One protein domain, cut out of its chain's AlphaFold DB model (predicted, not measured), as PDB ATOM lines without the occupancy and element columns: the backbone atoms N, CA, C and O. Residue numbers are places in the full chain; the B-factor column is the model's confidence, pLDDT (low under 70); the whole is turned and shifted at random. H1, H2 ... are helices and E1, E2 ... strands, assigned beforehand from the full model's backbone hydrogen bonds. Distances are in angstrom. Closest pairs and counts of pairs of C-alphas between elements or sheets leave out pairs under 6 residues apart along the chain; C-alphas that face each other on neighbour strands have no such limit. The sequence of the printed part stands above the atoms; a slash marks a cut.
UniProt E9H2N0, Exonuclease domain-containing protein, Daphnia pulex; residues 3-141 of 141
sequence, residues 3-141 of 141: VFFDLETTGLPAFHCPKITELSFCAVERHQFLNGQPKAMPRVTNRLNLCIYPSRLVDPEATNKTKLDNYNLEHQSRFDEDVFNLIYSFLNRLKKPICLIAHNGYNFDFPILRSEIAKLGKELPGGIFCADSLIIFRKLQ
ATOM      1  N   VAL A   3     106.161 146.457  84.836       98.56
ATOM      2  CA  VAL A   3     105.584 146.069  83.546       98.56
ATOM      3  C   VAL A   3     106.128 147.019  82.500       98.56
ATOM      4  O   VAL A   3     105.732 148.179  82.453       98.56
ATOM      5  N   PHE A   4     107.055 146.525  81.692       98.38
ATOM      6  CA  PHE A   4     107.543 147.247  80.529       98.38
ATOM      7  C   PHE A   4     106.446 147.249  79.476       98.38
ATOM      8  O   PHE A   4     105.863 146.199  79.199       98.38
ATOM      9  N   PHE A   5     106.140 148.434  78.978       97.50
ATOM     10  CA  PHE A   5     104.986 148.737  78.156       97.50
ATOM     11  C   PHE A   5     105.437 149.504  76.924       97.50
ATOM     12  O   PHE A   5     106.241 150.428  77.049       97.50
ATOM     13  N   ASP A   6     104.913 149.098  75.778       98.62
ATOM     14  CA  ASP A   6     105.153 149.733  74.493       98.62
ATOM     15  C   ASP A   6     103.897 149.616  73.621       98.62
ATOM     16  O   ASP A   6     103.166 148.612  73.703       98.62
ATOM     17  N   LEU A   7     103.637 150.651  72.824       98.50
ATOM     18  CA  LEU A   7     102.567 150.695  71.836       98.50
ATOM     19  C   LEU A   7     103.113 151.019  70.452       98.50
ATOM     20  O   LEU A   7     103.758 152.049  70.262       98.50
ATOM     21  N   GLU A   8     102.648 150.258  69.469       98.38
ATOM     22  CA  GLU A   8     102.605 150.742  68.097       98.38
ATOM     23  C   GLU A   8     101.233 151.335  67.810       98.38
ATOM     24  O   GLU A   8     100.194 150.869  68.299       98.38
ATOM     25  N   THR A   9     101.216 152.407  67.023       98.00
ATOM     26  CA  THR A   9      99.988 153.148  66.744       98.00
ATOM     27  C   THR A   9      99.917 153.610  65.297       98.00
ATOM     28  O   THR A   9     100.903 153.600  64.565       98.00
ATOM     29  N   THR A  10      98.742 154.085  64.888       97.44
ATOM     30  CA  THR A  10      98.508 154.608  63.538       97.44
ATOM     31  C   THR A  10      99.388 155.802  63.170       97.44
ATOM     32  O   THR A  10      99.446 156.126  61.994       97.44
ATOM     33  N   GLY A  11     100.012 156.492  64.131       95.31
ATOM     34  CA  GLY A  11     100.770 157.718  63.883       95.31
ATOM     35  C   GLY A  11     101.114 158.481  65.163       95.31
ATOM     36  O   GLY A  11     100.869 158.016  66.274       95.31
ATOM     37  N   LEU A  12     101.673 159.684  65.024       92.50
ATOM     38  CA  LEU A  12     102.025 160.536  66.166       92.50
ATOM     39  C   LEU A  12     100.829 161.376  66.664       92.50
ATOM     40  O   LEU A  12      99.931 161.690  65.883       92.50
ATOM     41  N   PRO A  13     100.833 161.850  67.928       83.81
ATOM     42  CA  PRO A  13      99.712 162.593  68.518       83.81
ATOM     43  C   PRO A  13      99.542 164.041  68.014       83.81
ATOM     44  O   PRO A  13      98.843 164.826  68.648       83.81
ATOM     45  N   ALA A  14     100.189 164.430  66.912       75.62
ATOM     46  CA  ALA A  14     100.296 165.829  66.486       75.62
ATOM     47  C   ALA A  14      99.015 166.388  65.841       75.62
ATOM     48  O   ALA A  14      98.658 167.537  66.091       75.62
ATOM     49  N   PHE A  15      98.323 165.588  65.023       65.19
ATOM     50  CA  PHE A  15      97.163 166.054  64.247       65.19
ATOM     51  C   PHE A  15      95.863 165.330  64.612       65.19
ATOM     52  O   PHE A  15      94.779 165.905  64.518       65.19
ATOM     53  N   HIS A  16      95.958 164.082  65.078       78.00
ATOM     54  CA  HIS A  16      94.817 163.246  65.441       78.00
ATOM     55  C   HIS A  16      95.154 162.365  66.647       78.00
ATOM     56  O   HIS A  16      96.313 162.019  66.850       78.00
ATOM     57  N   CYS A  17      94.144 161.943  67.418       86.69
ATOM     58  CA  CYS A  17      94.336 160.957  68.488       86.69
ATOM     59  C   CYS A  17      94.707 159.597  67.874       86.69
ATOM     60  O   CYS A  17      93.821 158.996  67.253       86.69
ATOM     61  N   PRO A  18      95.949 159.109  68.009       94.25
ATOM     62  CA  PRO A  18      96.378 157.883  67.354       94.25
ATOM     63  C   PRO A  18      95.634 156.670  67.920       94.25
ATOM     64  O   PRO A  18      95.163 156.680  69.062       94.25
ATOM     65  N   LYS A  19      95.480 155.639  67.088       97.06
ATOM     66  CA  LYS A  19      94.842 154.366  67.444       97.06
ATOM     67  C   LYS A  19      95.900 153.286  67.590       97.06
ATOM     68  O   LYS A  19      96.871 153.293  66.846       97.06
ATOM     69  N   ILE A  20      95.708 152.378  68.541       98.31
ATOM     70  CA  ILE A  20      96.653 151.290  68.809       98.31
ATOM     71  C   ILE A  20      96.603 150.279  67.659       98.31
ATOM     72  O   ILE A  20      95.513 149.872  67.256       98.31
ATOM     73  N   THR A  21      97.773 149.895  67.151       98.69
ATOM     74  CA  THR A  21      97.965 148.814  66.171       98.69
ATOM     75  C   THR A  21      98.625 147.591  66.799       98.69
ATOM     76  O   THR A  21      98.335 146.468  66.398       98.69
ATOM     77  N   GLU A  22      99.461 147.793  67.818       98.81
ATOM     78  CA  GLU A  22     100.042 146.723  68.630       98.81
ATOM     79  C   GLU A  22     100.202 147.194  70.080       98.81
ATOM     80  O   GLU A  22     100.551 148.346  70.337       98.81
ATOM     81  N   LEU A  23      99.946 146.303  71.037       98.62
ATOM     82  CA  LEU A  23     100.234 146.513  72.454       98.62
ATOM     83  C   LEU A  23     101.156 145.414  72.961       98.62
ATOM     84  O   LEU A  23     100.868 144.232  72.769       98.62
ATOM     85  N   SER A  24     102.202 145.795  73.696       98.75
ATOM     86  CA  SER A  24     103.126 144.856  74.325       98.75
ATOM     87  C   SER A  24     103.319 145.149  75.813       98.75
ATOM     88  O   SER A  24     103.642 146.264  76.219       98.75
ATOM     89  N   PHE A  25     103.164 144.116  76.641       98.69
ATOM     90  CA  PHE A  25     103.565 144.103  78.040       98.69
ATOM     91  C   PHE A  25     104.593 143.007  78.303       98.69
ATOM     92  O   PHE A  25     104.389 141.836  77.977       98.69
ATOM     93  N   CYS A  26     105.650 143.361  79.030       98.31
ATOM     94  CA  CYS A  26     106.591 142.426  79.631       98.31
ATOM     95  C   CYS A  26     106.682 142.700  81.135       98.31
ATOM     96  O   CYS A  26     107.238 143.704  81.577       98.31
ATOM     97  N   ALA A  27     106.112 141.808  81.937       98.31
ATOM     98  CA  ALA A  27     106.045 141.944  83.380       98.31
ATOM     99  C   ALA A  27     107.109 141.100  84.091       98.31
ATOM    100  O   ALA A  27     107.255 139.904  83.823       98.31
ATOM    101  N   VAL A  28     107.773 141.708  85.071       97.38
ATOM    102  CA  VAL A  28     108.753 141.077  85.963       97.38
ATOM    103  C   VAL A  28     108.449 141.422  87.424       97.38
ATOM    104  O   VAL A  28     108.018 142.531  87.762       97.38
ATOM    105  N   GLU A  29     108.640 140.461  88.325       96.19
ATOM    106  CA  GLU A  29     108.513 140.710  89.762       96.19
ATOM    107  C   GLU A  29     109.719 141.531  90.268       96.19
ATOM    108  O   GLU A  29     110.845 141.376  89.798       96.19
ATOM    109  N   ARG A  30     109.491 142.464  91.202       94.69
ATOM    110  CA  ARG A  30     110.503 143.447  91.626       94.69
ATOM    111  C   ARG A  30     111.777 142.801  92.186       94.69
ATOM    112  O   ARG A  30     112.866 143.248  91.851       94.69
ATOM    113  N   HIS A  31     111.653 141.794  93.044       93.31
ATOM    114  CA  HIS A  31     112.784 141.059  93.608       93.31
ATOM    115  C   HIS A  31     113.595 140.374  92.503       93.31
ATOM    116  O   HIS A  31     114.819 140.445  92.514       93.31
ATOM    117  N   GLN A  32     112.926 139.780  91.511       92.56
ATOM    118  CA  GLN A  32     113.604 139.157  90.366       92.56
ATOM    119  C   GLN A  32     114.329 140.175  89.485       92.56
ATOM    120  O   GLN A  32     115.407 139.884  88.980       92.56
ATOM    121  N   PHE A  33     113.751 141.364  89.309       92.81
ATOM    122  CA  PHE A  33     114.391 142.440  88.558       92.81
ATOM    123  C   PHE A  33     115.643 142.971  89.268       92.81
ATOM    124  O   PHE A  33     116.668 143.167  88.629       92.81
ATOM    125  N   LEU A  34     115.572 143.175  90.589       92.25
ATOM    126  CA  LEU A  34     116.679 143.733  91.375       92.25
ATOM    127  C   LEU A  34     117.826 142.740  91.598       92.25
ATOM    128  O   LEU A  34     118.980 143.148  91.606       92.25
ATOM    129  N   ASN A  35     117.510 141.454  91.770       91.94
ATOM    130  CA  ASN A  35     118.498 140.404  92.047       91.94
ATOM    131  C   ASN A  35     118.876 139.596  90.795       91.94
ATOM    132  O   ASN A  35     119.517 138.550  90.894       91.94
ATOM    133  N   GLY A  36     118.426 140.039  89.619       85.88
ATOM    134  CA  GLY A  36     118.741 139.416  88.343       85.88
ATOM    135  C   GLY A  36     120.182 139.673  87.906       85.88
ATOM    136  O   GLY A  36     120.873 140.551  88.422       85.88
ATOM    137  N   GLN A  37     120.633 138.911  86.910       86.88
ATOM    138  CA  GLN A  37     121.932 139.146  86.287       86.88
ATOM    139  C   GLN A  37     121.908 140.476  85.513       86.88
ATOM    140  O   GLN A  37     121.024 140.665  84.669       86.88
ATOM    141  N   PRO A  38     122.858 141.398  85.756       82.81
ATOM    142  CA  PRO A  38     122.938 142.649  85.013       82.81
ATOM    143  C   PRO A  38     123.012 142.400  83.504       82.81
ATOM    144  O   PRO A  38     123.712 141.498  83.053       82.81
ATOM    145  N   LYS A  39     122.310 143.226  82.717       81.69
ATOM    146  CA  LYS A  39     122.251 143.148  81.240       81.69
ATOM    147  C   LYS A  39     121.658 141.847  80.672       81.69
ATOM    148  O   LYS A  39     121.639 141.687  79.455       81.69
ATOM    149  N   ALA A  40     121.137 140.955  81.510       87.62
ATOM    150  CA  ALA A  40     120.406 139.774  81.077       87.62
ATOM    151  C   ALA A  40     118.910 139.942  81.345       87.62
ATOM    152  O   ALA A  40     118.484 140.542  82.332       87.62
ATOM    153  N   MET A  41     118.093 139.371  80.466       86.56
ATOM    154  CA  MET A  41     116.653 139.362  80.661       86.56
ATOM    155  C   MET A  41     116.267 138.360  81.761       86.56
ATOM    156  O   MET A  41     116.693 137.202  81.697       86.56
ATOM    157  N   PRO A  42     115.433 138.743  82.746       91.38
ATOM    158  CA  PRO A  42     114.937 137.814  83.755       91.38
ATOM    159  C   PRO A  42     114.230 136.608  83.120       91.38
ATOM    160  O   PRO A  42     113.402 136.758  82.221       91.38
ATOM    161  N   ARG A  43     114.532 135.392  83.597       92.00
ATOM    162  CA  ARG A  43     113.945 134.152  83.048       92.00
ATOM    163  C   ARG A  43     112.444 134.039  83.311       92.00
ATOM    164  O   ARG A  43     111.714 133.478  82.491       92.00
ATOM    165  N   VAL A  44     112.001 134.525  84.466       95.12
ATOM    166  CA  VAL A  44     110.599 134.503  84.884       95.12
ATOM    167  C   VAL A  44     109.975 135.837  84.500       95.12
ATOM    168  O   VAL A  44     110.192 136.853  85.156       95.12
ATOM    169  N   THR A  45     109.222 135.828  83.404       96.44
ATOM    170  CA  THR A  45     108.462 136.981  82.913       96.44
ATOM    171  C   THR A  45     107.063 136.533  82.513       96.44
ATOM    172  O   THR A  45     106.869 135.389  82.105       96.44
ATOM    173  N   ASN A  46     106.086 137.430  82.637       98.00
ATOM    174  CA  ASN A  46     104.771 137.260  82.018       98.00
ATOM    175  C   ASN A  46     104.681 138.236  80.847       98.00
ATOM    176  O   ASN A  46     105.103 139.383  80.989       98.00
ATOM    177  N   ARG A  47     104.139 137.801  79.711       98.12
ATOM    178  CA  ARG A  47     104.044 138.632  78.508       98.12
ATOM    179  C   ARG A  47     102.631 138.637  77.953       98.12
ATOM    180  O   ARG A  47     101.953 137.616  78.013       98.12
ATOM    181  N   LEU A  48     102.231 139.780  77.417       98.62
ATOM    182  CA  LEU A  48     101.021 139.960  76.624       98.62
ATOM    183  C   LEU A  48     101.424 140.771  75.396       98.62
ATOM    184  O   LEU A  48     102.009 141.836  75.554       98.62
ATOM    185  N   ASN A  49     101.150 140.262  74.203       98.50
ATOM    186  CA  ASN A  49     101.340 140.985  72.952       98.50
ATOM    187  C   ASN A  49     100.069 140.794  72.119       98.50
ATOM    188  O   ASN A  49      99.577 139.668  72.019       98.50
ATOM    189  N   LEU A  50      99.501 141.896  71.635       98.56
ATOM    190  CA  LEU A  50      98.232 141.926  70.914       98.56
ATOM    191  C   LEU A  50      98.367 142.842  69.700       98.56
ATOM    192  O   LEU A  50      98.585 144.041  69.872       98.56
ATOM    193  N   CYS A  51      98.163 142.300  68.501       98.62
ATOM    194  CA  CYS A  51      97.885 143.102  67.311       98.62
ATOM    195  C   CYS A  51      96.407 143.504  67.308       98.62
ATOM    196  O   CYS A  51      95.537 142.701  67.647       98.62
ATOM    197  N   ILE A  52      96.118 144.751  66.942       98.62
ATOM    198  CA  ILE A  52      94.787 145.349  67.067       98.62
ATOM    199  C   ILE A  52      94.449 146.077  65.773       98.62
ATOM    200  O   ILE A  52      95.217 146.915  65.305       98.62
ATOM    201  N   TYR A  53      93.272 145.812  65.206       98.50
ATOM    202  CA  TYR A  53      92.798 146.559  64.048       98.50
ATOM    203  C   TYR A  53      92.377 147.984  64.465       98.50
ATOM    204  O   TYR A  53      91.388 148.161  65.191       98.50
ATOM    205  N   PRO A  54      93.059 149.041  63.982       96.81
ATOM    206  CA  PRO A  54      92.911 150.392  64.529       96.81
ATOM    207  C   PRO A  54      91.602 151.087  64.131       96.81
ATOM    208  O   PRO A  54      91.266 152.138  64.682       96.81
ATOM    209  N   SER A  55      90.855 150.536  63.164       93.69
ATOM    210  CA  SER A  55      89.654 151.167  62.579       93.69
ATOM    211  C   SER A  55      89.900 152.583  62.051       93.69
ATOM    212  O   SER A  55      89.017 153.441  62.064       93.69
ATOM    213  N   ARG A  56      91.137 152.833  61.621       93.75
ATOM    214  CA  ARG A  56      91.628 154.083  61.054       93.75
ATOM    215  C   ARG A  56      92.819 153.773  60.157       93.75
ATOM    216  O   ARG A  56      93.534 152.813  60.432       93.75
ATOM    217  N   LEU A  57      93.025 154.586  59.125       95.94
ATOM    218  CA  LEU A  57      94.213 154.493  58.285       95.94
ATOM    219  C   LEU A  57      95.490 154.645  59.120       95.94
ATOM    220  O   LEU A  57      95.582 155.541  59.960       95.94
ATOM    221  N   VAL A  58      96.440 153.740  58.906       97.25
ATOM    222  CA  VAL A  58      97.791 153.833  59.462       97.25
ATOM    223  C   VAL A  58      98.598 154.792  58.587       97.25
ATOM    224  O   VAL A  58      98.601 154.661  57.361       97.25
ATOM    225  N   ASP A  59      99.261 155.769  59.204       96.06
ATOM    226  CA  ASP A  59     100.101 156.730  58.495       96.06
ATOM    227  C   ASP A  59     101.253 155.997  57.784       96.06
ATOM    228  O   ASP A  59     101.881 155.122  58.387       96.06
ATOM    229  N   PRO A  60     101.628 156.382  56.548       96.38
ATOM    230  CA  PRO A  60     102.705 155.712  55.814       96.38
ATOM    231  C   PRO A  60     104.039 155.663  56.573       96.38
ATOM    232  O   PRO A  60     104.784 154.689  56.467       96.38
ATOM    233  N   GLU A  61     104.343 156.695  57.366       96.00
ATOM    234  CA  GLU A  61     105.541 156.715  58.210       96.00
ATOM    235  C   GLU A  61     105.457 155.684  59.346       96.00
ATOM    236  O   GLU A  61     106.443 154.994  59.619       96.00
ATOM    237  N   ALA A  62     104.283 155.535  59.971       96.44
ATOM    238  CA  ALA A  62     104.041 154.513  60.984       96.44
ATOM    239  C   ALA A  62     104.124 153.110  60.367       96.44
ATOM    240  O   ALA A  62     104.842 152.262  60.892       96.44
ATOM    241  N   THR A  63     103.519 152.881  59.197       97.81
ATOM    242  CA  THR A  63     103.662 151.614  58.461       97.81
ATOM    243  C   THR A  63     105.115 151.307  58.128       97.81
ATOM    244  O   THR A  63     105.568 150.178  58.304       97.81
ATOM    245  N   ASN A  64     105.899 152.296  57.694       97.94
ATOM    246  CA  ASN A  64     107.299 152.052  57.376       97.94
ATOM    247  C   ASN A  64     108.126 151.655  58.612       97.94
ATOM    248  O   ASN A  64     109.012 150.806  58.492       97.94
ATOM    249  N   LYS A  65     107.849 152.237  59.783       97.19
ATOM    250  CA  LYS A  65     108.567 151.921  61.029       97.19
ATOM    251  C   LYS A  65     108.147 150.574  61.617       97.19
ATOM    252  O   LYS A  65     109.006 149.755  61.916       97.19
ATOM    253  N   THR A  66     106.843 150.351  61.728       97.44
ATOM    254  CA  THR A  66     106.249 149.221  62.468       97.44
ATOM    255  C   THR A  66     106.025 147.988  61.601       97.44
ATOM    256  O   THR A  66     105.901 146.880  62.109       97.44
ATOM    257  N   LYS A  67     105.969 148.176  60.277       98.38
ATOM    258  CA  LYS A  67     105.533 147.173  59.294       98.38
ATOM    259  C   LYS A  67     104.084 146.716  59.487       98.38
ATOM    260  O   LYS A  67     103.685 145.703  58.918       98.38
ATOM    261  N   LEU A  68     103.288 147.487  60.225       98.38
ATOM    262  CA  LEU A  68     101.858 147.279  60.396       98.38
ATOM    263  C   LEU A  68     101.073 148.240  59.503       98.38
ATOM    264  O   LEU A  68     101.386 149.429  59.394       98.38
ATOM    265  N   ASP A  69     100.039 147.726  58.855       98.31
ATOM    266  CA  ASP A  69      99.111 148.513  58.054       98.31
ATOM    267  C   ASP A  69      97.689 147.959  58.183       98.31
ATOM    268  O   ASP A  69      97.420 146.993  58.897       98.31
ATOM    269  N   ASN A  70      96.735 148.607  57.523       98.25
ATOM    270  CA  ASN A  70      95.345 148.174  57.584       98.25
ATOM    271  C   ASN A  70      95.081 146.824  56.915       98.25
ATOM    272  O   ASN A  70      94.068 146.220  57.254       98.25
ATOM    273  N   TYR A  71      95.938 146.373  55.993       98.00
ATOM    274  CA  TYR A  71      95.763 145.107  55.285       98.00
ATOM    275  C   TYR A  71      96.216 143.945  56.162       98.00
ATOM    276  O   TYR A  71      95.448 143.025  56.410       98.00
ATOM    277  N   ASN A  72      97.427 143.999  56.721       97.94
ATOM    278  CA  ASN A  72      97.919 142.895  57.549       97.94
ATOM    279  C   ASN A  72      97.245 142.809  58.932       97.94
ATOM    280  O   ASN A  72      97.262 141.748  59.557       97.94
ATOM    281  N   LEU A  73      96.592 143.886  59.378       98.50
ATOM    282  CA  LEU A  73      95.761 143.901  60.583       98.50
ATOM    283  C   LEU A  73      94.276 143.609  60.316       98.50
ATOM    284  O   LEU A  73      93.508 143.580  61.275       98.50
ATOM    285  N   GLU A  74      93.837 143.405  59.068       97.88
ATOM    286  CA  GLU A  74      92.403 143.371  58.720       97.88
ATOM    287  C   GLU A  74      91.609 142.256  59.419       97.88
ATOM    288  O   GLU A  74      90.403 142.377  59.629       97.88
ATOM    289  N   HIS A  75      92.296 141.182  59.813       97.69
ATOM    290  CA  HIS A  75      91.717 140.035  60.511       97.69
ATOM    291  C   HIS A  75      91.883 140.086  62.037       97.69
ATOM    292  O   HIS A  75      91.526 139.128  62.721       97.69
ATOM    293  N   GLN A  76      92.435 141.172  62.583       98.12
ATOM    294  CA  GLN A  76      92.542 141.372  64.028       98.12
ATOM    295  C   GLN A  76      91.286 142.042  64.587       98.12
ATOM    296  O   GLN A  76      90.615 142.828  63.915       98.12
ATOM    297  N   SER A  77      90.987 141.770  65.856       96.50
ATOM    298  CA  SER A  77      89.931 142.485  66.572       96.50
ATOM    299  C   SER A  77      90.305 143.949  66.789       96.50
ATOM    300  O   SER A  77      91.477 144.331  66.821       96.50
ATOM    301  N   ARG A  78      89.284 144.791  66.951       98.06
ATOM    302  CA  ARG A  78      89.456 146.193  67.355       98.06
ATOM    303  C   ARG A  78      89.856 146.267  68.828       98.06
ATOM    304  O   ARG A  78      89.824 145.270  69.536       98.06
ATOM    305  N   PHE A  79      90.179 147.466  69.311       98.06
ATOM    306  CA  PHE A  79      90.255 147.684  70.755       98.06
ATOM    307  C   PHE A  79      88.836 147.631  71.343       98.06
ATOM    308  O   PHE A  79      88.086 148.605  71.260       98.06
ATOM    309  N   ASP A  80      88.460 146.476  71.882       97.62
ATOM    310  CA  ASP A  80      87.126 146.155  72.386       97.62
ATOM    311  C   ASP A  80      87.160 145.652  73.843       97.62
ATOM    312  O   ASP A  80      88.168 145.772  74.550       97.62
ATOM    313  N   GLU A  81      86.026 145.142  74.326       98.25
ATOM    314  CA  GLU A  81      85.900 144.640  75.695       98.25
ATOM    315  C   GLU A  81      86.773 143.403  75.953       98.25
ATOM    316  O   GLU A  81      87.308 143.272  77.055       98.25
ATOM    317  N   ASP A  82      87.009 142.548  74.956       98.25
ATOM    318  CA  ASP A  82      87.865 141.368  75.109       98.25
ATOM    319  C   ASP A  82      89.338 141.766  75.233       98.25
ATOM    320  O   ASP A  82      90.034 141.297  76.141       98.25
ATOM    321  N   VAL A  83      89.802 142.709  74.404       98.25
ATOM    322  CA  VAL A  83      91.141 143.308  74.543       98.25
ATOM    323  C   VAL A  83      91.310 143.934  75.930       98.25
ATOM    324  O   VAL A  83      92.313 143.688  76.610       98.25
ATOM    325  N   PHE A  84      90.320 144.703  76.393       98.56
ATOM    326  CA  PHE A  84      90.343 145.270  77.739       98.56
ATOM    327  C   PHE A  84      90.393 144.184  78.823       98.56
ATOM    328  O   PHE A  84      91.207 144.281  79.743       98.56
ATOM    329  N   ASN A  85      89.576 143.135  78.719       98.56
ATOM    330  CA  ASN A  85      89.517 142.054  79.701       98.56
ATOM    331  C   ASN A  85      90.837 141.274  79.782       98.56
ATOM    332  O   ASN A  85      91.251 140.889  80.883       98.56
ATOM    333  N   LEU A  86      91.535 141.092  78.655       98.56
ATOM    334  CA  LEU A  86      92.883 140.521  78.614       98.56
ATOM    335  C   LEU A  86      93.885 141.403  79.366       98.56
ATOM    336  O   LEU A  86      94.596 140.908  80.244       98.56
ATOM    337  N   ILE A  87      93.903 142.709  79.083       98.62
ATOM    338  CA  ILE A  87      94.761 143.693  79.768       98.62
ATOM    339  C   ILE A  87      94.465 143.714  81.271       98.62
ATOM    340  O   ILE A  87      95.379 143.611  82.093       98.62
ATOM    341  N   TYR A  88      93.188 143.807  81.642       98.62
ATOM    342  CA  TYR A  88      92.740 143.846  83.029       98.62
ATOM    343  C   TYR A  88      93.171 142.582  83.770       98.62
ATOM    344  O   TYR A  88      93.822 142.668  84.811       98.62
ATOM    345  N   SER A  89      92.873 141.405  83.217       98.56
ATOM    346  CA  SER A  89      93.202 140.114  83.831       98.56
ATOM    347  C   SER A  89      94.711 139.902  83.939       98.56
ATOM    348  O   SER A  89      95.195 139.440  84.977       98.56
ATOM    349  N   PHE A  90      95.469 140.299  82.911       98.62
ATOM    350  CA  PHE A  90      96.929 140.271  82.922       98.62
ATOM    351  C   PHE A  90      97.499 141.156  84.029       98.62
ATOM    352  O   PHE A  90      98.369 140.719  84.773       98.62
ATOM    353  N   LEU A  91      97.000 142.381  84.196       98.44
ATOM    354  CA  LEU A  91      97.469 143.277  85.253       98.44
ATOM    355  C   LEU A  91      96.958 142.858  86.637       98.44
ATOM    356  O   LEU A  91      97.637 143.082  87.638       98.44
ATOM    357  N   ASN A  92      95.779 142.250  86.740       97.62
ATOM    358  CA  ASN A  92      95.197 141.850  88.020       97.62
ATOM    359  C   ASN A  92      95.941 140.667  88.660       97.62
ATOM    360  O   ASN A  92      96.115 140.648  89.873       97.62
ATOM    361  N   ARG A  93      96.455 139.727  87.852       97.19
ATOM    362  CA  ARG A  93      97.230 138.568  88.345       97.19
ATOM    363  C   ARG A  93      98.652 138.902  88.815       97.19
ATOM    364  O   ARG A  93      99.304 138.056  89.422       97.19
ATOM    365  N   LEU A  94      99.177 140.088  88.499       97.88
ATOM    366  CA  LEU A  94     100.529 140.484  88.899       97.88
ATOM    367  C   LEU A  94     100.562 140.956  90.356       97.88
ATOM    368  O   LEU A  94      99.645 141.619  90.840       97.88
ATOM    369  N   LYS A  95     101.683 140.696  91.036       96.88
ATOM    370  CA  LYS A  95     101.922 141.163  92.407       96.88
ATOM    371  C   LYS A  95     101.860 142.693  92.489       96.88
ATOM    372  O   LYS A  95     102.666 143.385  91.857       96.88
ATOM    373  N   LYS A  96     100.924 143.208  93.287       97.06
ATOM    374  CA  LYS A  96     100.736 144.643  93.543       97.06
ATOM    375  C   LYS A  96     101.782 145.185  94.543       97.06
ATOM    376  O   LYS A  96     102.305 144.402  95.340       97.06
ATOM    377  N   PRO A  97     102.087 146.497  94.527       97.25
ATOM    378  CA  PRO A  97     101.696 147.468  93.501       97.25
ATOM    379  C   PRO A  97     102.400 147.204  92.160       97.25
ATOM    380  O   PRO A  97     103.462 146.573  92.105       97.25
ATOM    381  N   ILE A  98     101.794 147.668  91.070       98.06
ATOM    382  CA  ILE A  98     102.347 147.576  89.712       98.06
ATOM    383  C   ILE A  98     102.884 148.936  89.293       98.06
ATOM    384  O   ILE A  98     102.246 149.950  89.549       98.06
ATOM    385  N   CYS A  99     104.031 148.949  88.621       98.38
ATOM    386  CA  CYS A  99     104.543 150.120  87.925       98.38
ATOM    387  C   CYS A  99     104.622 149.808  86.426       98.38
ATOM    388  O   CYS A  99     105.410 148.945  86.030       98.38
ATOM    389  N   LEU A 100     103.787 150.470  85.621       98.56
ATOM    390  CA  LEU A 100     103.913 150.485  84.166       98.56
ATOM    391  C   LEU A 100     105.080 151.401  83.786       98.56
ATOM    392  O   LEU A 100     105.162 152.530  84.273       98.56
ATOM    393  N   ILE A 101     105.974 150.922  82.931       98.62
ATOM    394  CA  ILE A 101     107.177 151.634  82.508       98.62
ATOM    395  C   ILE A 101     107.192 151.678  80.986       98.62
ATOM    396  O   ILE A 101     107.323 150.635  80.353       98.62
ATOM    397  N   ALA A 102     107.106 152.878  80.423       98.69
ATOM    398  CA  ALA A 102     107.182 153.125  78.984       98.69
ATOM    399  C   ALA A 102     108.200 154.239  78.693       98.69
ATOM    400  O   ALA A 102     108.553 155.021  79.586       98.69
ATOM    401  N   HIS A 103     108.740 154.293  77.477       98.50
ATOM    402  CA  HIS A 103     109.708 155.316  77.074       98.50
ATOM    403  C   HIS A 103     108.995 156.497  76.423       98.50
ATOM    404  O   HIS A 103     108.351 156.319  75.402       98.50
ATOM    405  N   ASN A 104     109.096 157.697  77.013       97.88
ATOM    406  CA  ASN A 104     108.226 158.832  76.669       97.88
ATOM    407  C   ASN A 104     106.729 158.546  76.936       97.88
ATOM    408  O   ASN A 104     105.838 159.185  76.370       97.88
ATOM    409  N   GLY A 105     106.450 157.605  77.844       97.88
ATOM    410  CA  GLY A 105     105.104 157.118  78.128       97.88
ATOM    411  C   GLY A 105     104.131 158.191  78.605       97.88
ATOM    412  O   GLY A 105     102.937 158.088  78.328       97.88
ATOM    413  N   TYR A 106     104.595 159.243  79.297       97.38
ATOM    414  CA  TYR A 106     103.697 160.322  79.734       97.38
ATOM    415  C   TYR A 106     103.109 161.115  78.568       97.38
ATOM    416  O   TYR A 106     101.982 161.595  78.676       97.38
ATOM    417  N   ASN A 107     103.844 161.221  77.462       95.81
ATOM    418  CA  ASN A 107     103.420 161.968  76.281       95.81
ATOM    419  C   ASN A 107     102.870 161.060  75.172       95.81
ATOM    420  O   ASN A 107     102.456 161.570  74.131       95.81
ATOM    421  N   PHE A 108     102.893 159.738  75.366       96.56
ATOM    422  CA  PHE A 108     102.555 158.777  74.322       96.56
ATOM    423  C   PHE A 108     101.732 157.600  74.862       96.56
ATOM    424  O   PHE A 108     100.503 157.658  74.846       96.56
ATOM    425  N   ASP A 109     102.365 156.557  75.395       98.12
ATOM    426  CA  ASP A 109     101.704 155.273  75.639       98.12
ATOM    427  C   ASP A 109     100.567 155.349  76.667       98.12
ATOM    428  O   ASP A 109      99.463 154.840  76.450       98.12
ATOM    429  N   PHE A 110     100.811 156.010  77.804       97.75
ATOM    430  CA  PHE A 110      99.841 156.084  78.896       97.75
ATOM    431  C   PHE A 110      98.560 156.847  78.518       97.75
ATOM    432  O   PHE A 110      97.474 156.308  78.764       97.75
ATOM    433  N   PRO A 111      98.609 158.070  77.942       97.00
ATOM    434  CA  PRO A 111      97.390 158.769  77.542       97.00
ATOM    435  C   PRO A 111      96.631 158.050  76.418       97.00
ATOM    436  O   PRO A 111      95.398 158.074  76.431       97.00
ATOM    437  N   ILE A 112      97.323 157.373  75.492       97.44
ATOM    438  CA  ILE A 112      96.683 156.624  74.398       97.44
ATOM    439  C   ILE A 112      95.911 155.421  74.952       97.44
ATOM    440  O   ILE A 112      94.707 155.308  74.709       97.44
ATOM    441  N   LEU A 113      96.553 154.578  75.770       97.81
ATOM    442  CA  LEU A 113      95.883 153.434  76.396       97.81
ATOM    443  C   LEU A 113      94.714 153.881  77.279       97.81
ATOM    444  O   LEU A 113      93.622 153.317  77.205       97.81
ATOM    445  N   ARG A 114      94.909 154.936  78.080       96.81
ATOM    446  CA  ARG A 114      93.840 155.507  78.910       96.81
ATOM    447  C   ARG A 114      92.659 155.983  78.063       96.81
ATOM    448  O   ARG A 114      91.520 155.776  78.467       96.81
ATOM    449  N   SER A 115      92.915 156.608  76.913       96.25
ATOM    450  CA  SER A 115      91.869 157.076  75.997       96.25
ATOM    451  C   SER A 115      91.043 155.920  75.428       96.25
ATOM    452  O   SER A 115      89.819 156.020  75.395       96.25
ATOM    453  N   GLU A 116      91.676 154.820  75.007       97.25
ATOM    454  CA  GLU A 116      90.954 153.641  74.505       97.25
ATOM    455  C   GLU A 116      90.113 152.972  75.601       97.25
ATOM    456  O   GLU A 116      88.936 152.698  75.388       97.25
ATOM    457  N   ILE A 117      90.662 152.815  76.809       97.88
ATOM    458  CA  ILE A 117      89.931 152.245  77.953       97.88
ATOM    459  C   ILE A 117      88.747 153.137  78.365       97.88
ATOM    460  O   ILE A 117      87.651 152.639  78.620       97.88
ATOM    461  N   ALA A 118      88.935 154.460  78.383       96.94
ATOM    462  CA  ALA A 118      87.881 155.405  78.750       96.94
ATOM    463  C   ALA A 118      86.703 155.391  77.762       96.94
ATOM    464  O   ALA A 118      85.560 155.556  78.184       96.94
ATOM    465  N   LYS A 119      86.946 155.137  76.465       96.62
ATOM    466  CA  LYS A 119      85.876 154.979  75.457       96.62
ATOM    467  C   LYS A 119      84.969 153.781  75.743       96.62
ATOM    468  O   LYS A 119      83.813 153.803  75.335       96.62
ATOM    469  N   LEU A 120      85.473 152.774  76.454       97.62
ATOM    470  CA  LEU A 120      84.700 151.612  76.902       97.62
ATOM    471  C   LEU A 120      83.993 151.846  78.250       97.62
ATOM    472  O   LEU A 120      83.292 150.958  78.729       97.62
ATOM    473  N   GLY A 121      84.186 153.006  78.894       98.00
ATOM    474  CA  GLY A 121      83.643 153.285  80.229       98.00
ATOM    475  C   GLY A 121      84.238 152.393  81.324       98.00
ATOM    476  O   GLY A 121      83.567 152.099  82.312       98.00
ATOM    477  N   LYS A 122      85.472 151.912  81.131       97.50
ATOM    478  CA  LYS A 122      86.160 150.999  82.051       97.50
ATOM    479  C   LYS A 122      87.321 151.691  82.761       97.50
ATOM    480  O   LYS A 122      87.773 152.762  82.363       97.50
ATOM    481  N   GLU A 123      87.849 151.026  83.782       96.38
ATOM    482  CA  GLU A 123      89.049 151.444  84.505       96.38
ATOM    483  C   GLU A 123      89.993 150.258  84.721       96.38
ATOM    484  O   GLU A 123      89.572 149.103  84.807       96.38
ATOM    485  N   LEU A 124      91.294 150.541  84.793       95.88
ATOM    486  CA  LEU A 124      92.292 149.529  85.132       95.88
ATOM    487  C   LEU A 124      92.198 149.129  86.621       95.88
ATOM    488  O   LEU A 124      91.708 149.914  87.434       95.88
ATOM    489  N   PRO A 125      92.713 147.945  87.017       95.06
ATOM    490  CA  PRO A 125      92.723 147.540  88.420       95.06
ATOM    491  C   PRO A 125      93.453 148.549  89.320       95.06
ATOM    492  O   PRO A 125      94.457 149.139  88.921       95.06
ATOM    493  N   GLY A 126      93.030 148.664  90.580       94.94
ATOM    494  CA  GLY A 126      93.722 149.485  91.574       94.94
ATOM    495  C   GLY A 126      95.192 149.085  91.804       94.94
ATOM    496  O   GLY A 126      95.632 147.966  91.507       94.94
ATOM    497  N   GLY A 127      95.969 150.017  92.368       96.44
ATOM    498  CA  GLY A 127      97.384 149.798  92.693       96.44
ATOM    499  C   GLY A 127      98.315 149.799  91.476       96.44
ATOM    500  O   GLY A 127      99.340 149.110  91.494       96.44
ATOM    501  N   ILE A 128      97.943 150.534  90.424       97.38
ATOM    502  CA  ILE A 128      98.771 150.780  89.242       97.38
ATOM    503  C   ILE A 128      99.368 152.183  89.328       97.38
ATOM    504  O   ILE A 128      98.664 153.171  89.503       97.38
ATOM    505  N   PHE A 129     100.681 152.241  89.166       97.94
ATOM    506  CA  PHE A 129     101.477 153.448  89.022       97.94
ATOM    507  C   PHE A 129     102.133 153.442  87.640       97.94
ATOM    508  O   PHE A 129     102.293 152.382  87.034       97.94
ATOM    509  N   CYS A 130     102.571 154.606  87.171       97.94
ATOM    510  CA  CYS A 130     103.294 154.746  85.911       97.94
ATOM    511  C   CYS A 130     104.629 155.454  86.147       97.94
ATOM    512  O   CYS A 130     104.730 156.307  87.029       97.94
ATOM    513  N   ALA A 131     105.640 155.106  85.360       98.19
ATOM    514  CA  ALA A 131     106.917 155.797  85.328       98.19
ATOM    515  C   ALA A 131     107.427 155.919  83.890       98.19
ATOM    516  O   ALA A 131     107.342 154.977  83.103       98.19
ATOM    517  N   ASP A 132     107.980 157.081  83.557       98.50
ATOM    518  CA  ASP A 132     108.546 157.344  82.237       98.50
ATOM    519  C   ASP A 132     110.054 157.088  82.239       98.50
ATOM    520  O   ASP A 132     110.821 157.768  82.933       98.50
ATOM    521  N   SER A 133     110.485 156.095  81.462       98.12
ATOM    522  CA  SER A 133     111.893 155.704  81.408       98.12
ATOM    523  C   SER A 133     112.788 156.780  80.789       98.12
ATOM    524  O   SER A 133     113.941 156.893  81.198       98.12
ATOM    525  N   LEU A 134     112.278 157.633  79.891       98.12
ATOM    526  CA  LEU A 134     113.046 158.751  79.331       98.12
ATOM    527  C   LEU A 134     113.439 159.743  80.431       98.12
ATOM    528  O   LEU A 134     114.582 160.193  80.497       98.12
ATOM    529  N   ILE A 135     112.503 160.053  81.332       97.88
ATOM    530  CA  ILE A 135     112.756 160.943  82.471       97.88
ATOM    531  C   ILE A 135     113.691 160.277  83.480       97.88
ATOM    532  O   ILE A 135     114.580 160.940  84.011       97.88
ATOM    533  N   ILE A 136     113.511 158.978  83.740       96.62
ATOM    534  CA  ILE A 136     114.393 158.219  84.637       96.62
ATOM    535  C   ILE A 136     115.832 158.260  84.122       96.62
ATOM    536  O   ILE A 136     116.724 158.653  84.868       96.62
ATOM    537  N   PHE A 137     116.066 157.910  82.856       96.50
ATOM    538  CA  PHE A 137     117.421 157.853  82.312       96.50
ATOM    539  C   PHE A 137     118.088 159.228  82.239       96.50
ATOM    540  O   PHE A 137     119.273 159.322  82.534       96.50
ATOM    541  N   ARG A 138     117.337 160.303  81.967       96.69
ATOM    542  CA  ARG A 138     117.860 161.681  82.047       96.69
ATOM    543  C   ARG A 138     118.327 162.087  83.448       96.69
ATOM    544  O   ARG A 138     119.152 162.979  83.555       96.69
ATOM    545  N   LYS A 139     117.793 161.475  84.510       95.75
ATOM    546  CA  LYS A 139     118.219 161.722  85.902       95.75
ATOM    547  C   LYS A 139     119.395 160.850  86.349       95.75
ATOM    548  O   LYS A 139     119.935 161.089  87.423       95.75
ATOM    549  N   LEU A 140     119.705 159.797  85.595       90.75
ATOM    550  CA  LEU A 140     120.801 158.864  85.876       90.75
ATOM    551  C   LEU A 140     122.068 159.179  85.066       90.75
ATOM    552  O   LEU A 140     123.086 158.524  85.278       90.75
ATOM    553  N   GLN A 141     121.974 160.129  84.132       65.38
ATOM    554  CA  GLN A 141     123.110 160.795  83.494       65.38
ATOM    555  C   GLN A 141     123.684 161.849  84.437       65.38
ATOM    556  O   GLN A 141     124.926 161.974  84.454       65.38
TER     557      GLN A 141
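AT A GLANCE: This is residues 3 to 141 of the 141 residues of the protein "Exonuclease domain-containing protein" of Daphnia pulex (UniProt E9H2N0). A twisted wall of five strands has two longer helices, H3 and H4, packed on one face, while three short helices, H1, H2 and H5, graze its margins. The loop of residues 35 to 40, just after H1, sticks out from the rest. The 139 printed residues hold, along the chain, E1 E2 H1 E3 H2 H3 E4 H4 E5 H5, and the sheet is mixed, in the order E3 E2 E1 E4 E5. The class is mixed, helices and strands; the whole is compact, with a radius of gyration of the C-alphas of 15.6 A and spans of 44 by 34 by 24 A.

HOW THE PARTS SIT: Start at E1, residues 3 to 9, an inner strand. E2, residues 20 to 28, forms a hairpin with it, antiparallel; look at N 4 and O 26, 2.8 A apart. On to E3, residues 46 to 51, an edge strand antiparallel to E2, with N 25 and O 48 at 2.8 A. E4, residues 98 to 102, is parallel to E1, with N 5 and O 101 at 2.9 A. E5, residues 128 to 132, the other edge strand, is parallel to E4, with N 129 and O 98 at 2.8 A. H3, residues 81 to 92, has a height over the sheet of 9.4 A and runs along E2, at 10 degrees on the local plane. Its closest C-alphas to E3 are those of Phe 90 and Leu 48, 7.5 A apart. H4, residues 109 to 119, is on the same face; its closest C-alphas to E1 are those of Asp 109 and Leu 7, 6.0 A apart. H3 and H4 are close but not clearly touching, with the C-alphas of Phe 84 and Ile 117 at 7.0 A and a steep tilt of 54 degrees, opposite ways. E4, H4, E5 is a strand-helix-strand unit, two parallel neighbour strands with a helix between them along the chain, and its crossover is right-handed. E3, H2, H3, E4 is a split one, with E2 and E1 between its strands in the sheet, also right-handed; H2 is residues 60 to 66. H2 only grazes the sheet, as do H5, residues 133 to 140, and H1, residues 30 to 34, which is only just on it, with 5 pairs of C-alphas within 10 A. In the five helices every O i to N i+4 pair is within hydrogen-bond range.

IN THESE COORDINATES: Find C-alpha 3 at (105.584, 146.069, 83.546), where E1 begins; it spans 19.1 A, and E2 23.3 A. H3 begins at C-alpha 81, (85.900, 144.640, 75.695), and spans 15.7 A; H4 spans 15.8 A. H5 ends at C-alpha 140, (120.801, 158.864, 85.876).

THE WHOLE: The C-alphas farthest apart are those of His 75 and Gln 141, 44.1 A. The printed part has no cut; the links H1 to E3 and H2 to H3 are long. Its mean pLDDT is 95.7, and residues 15 and 141 are under 70.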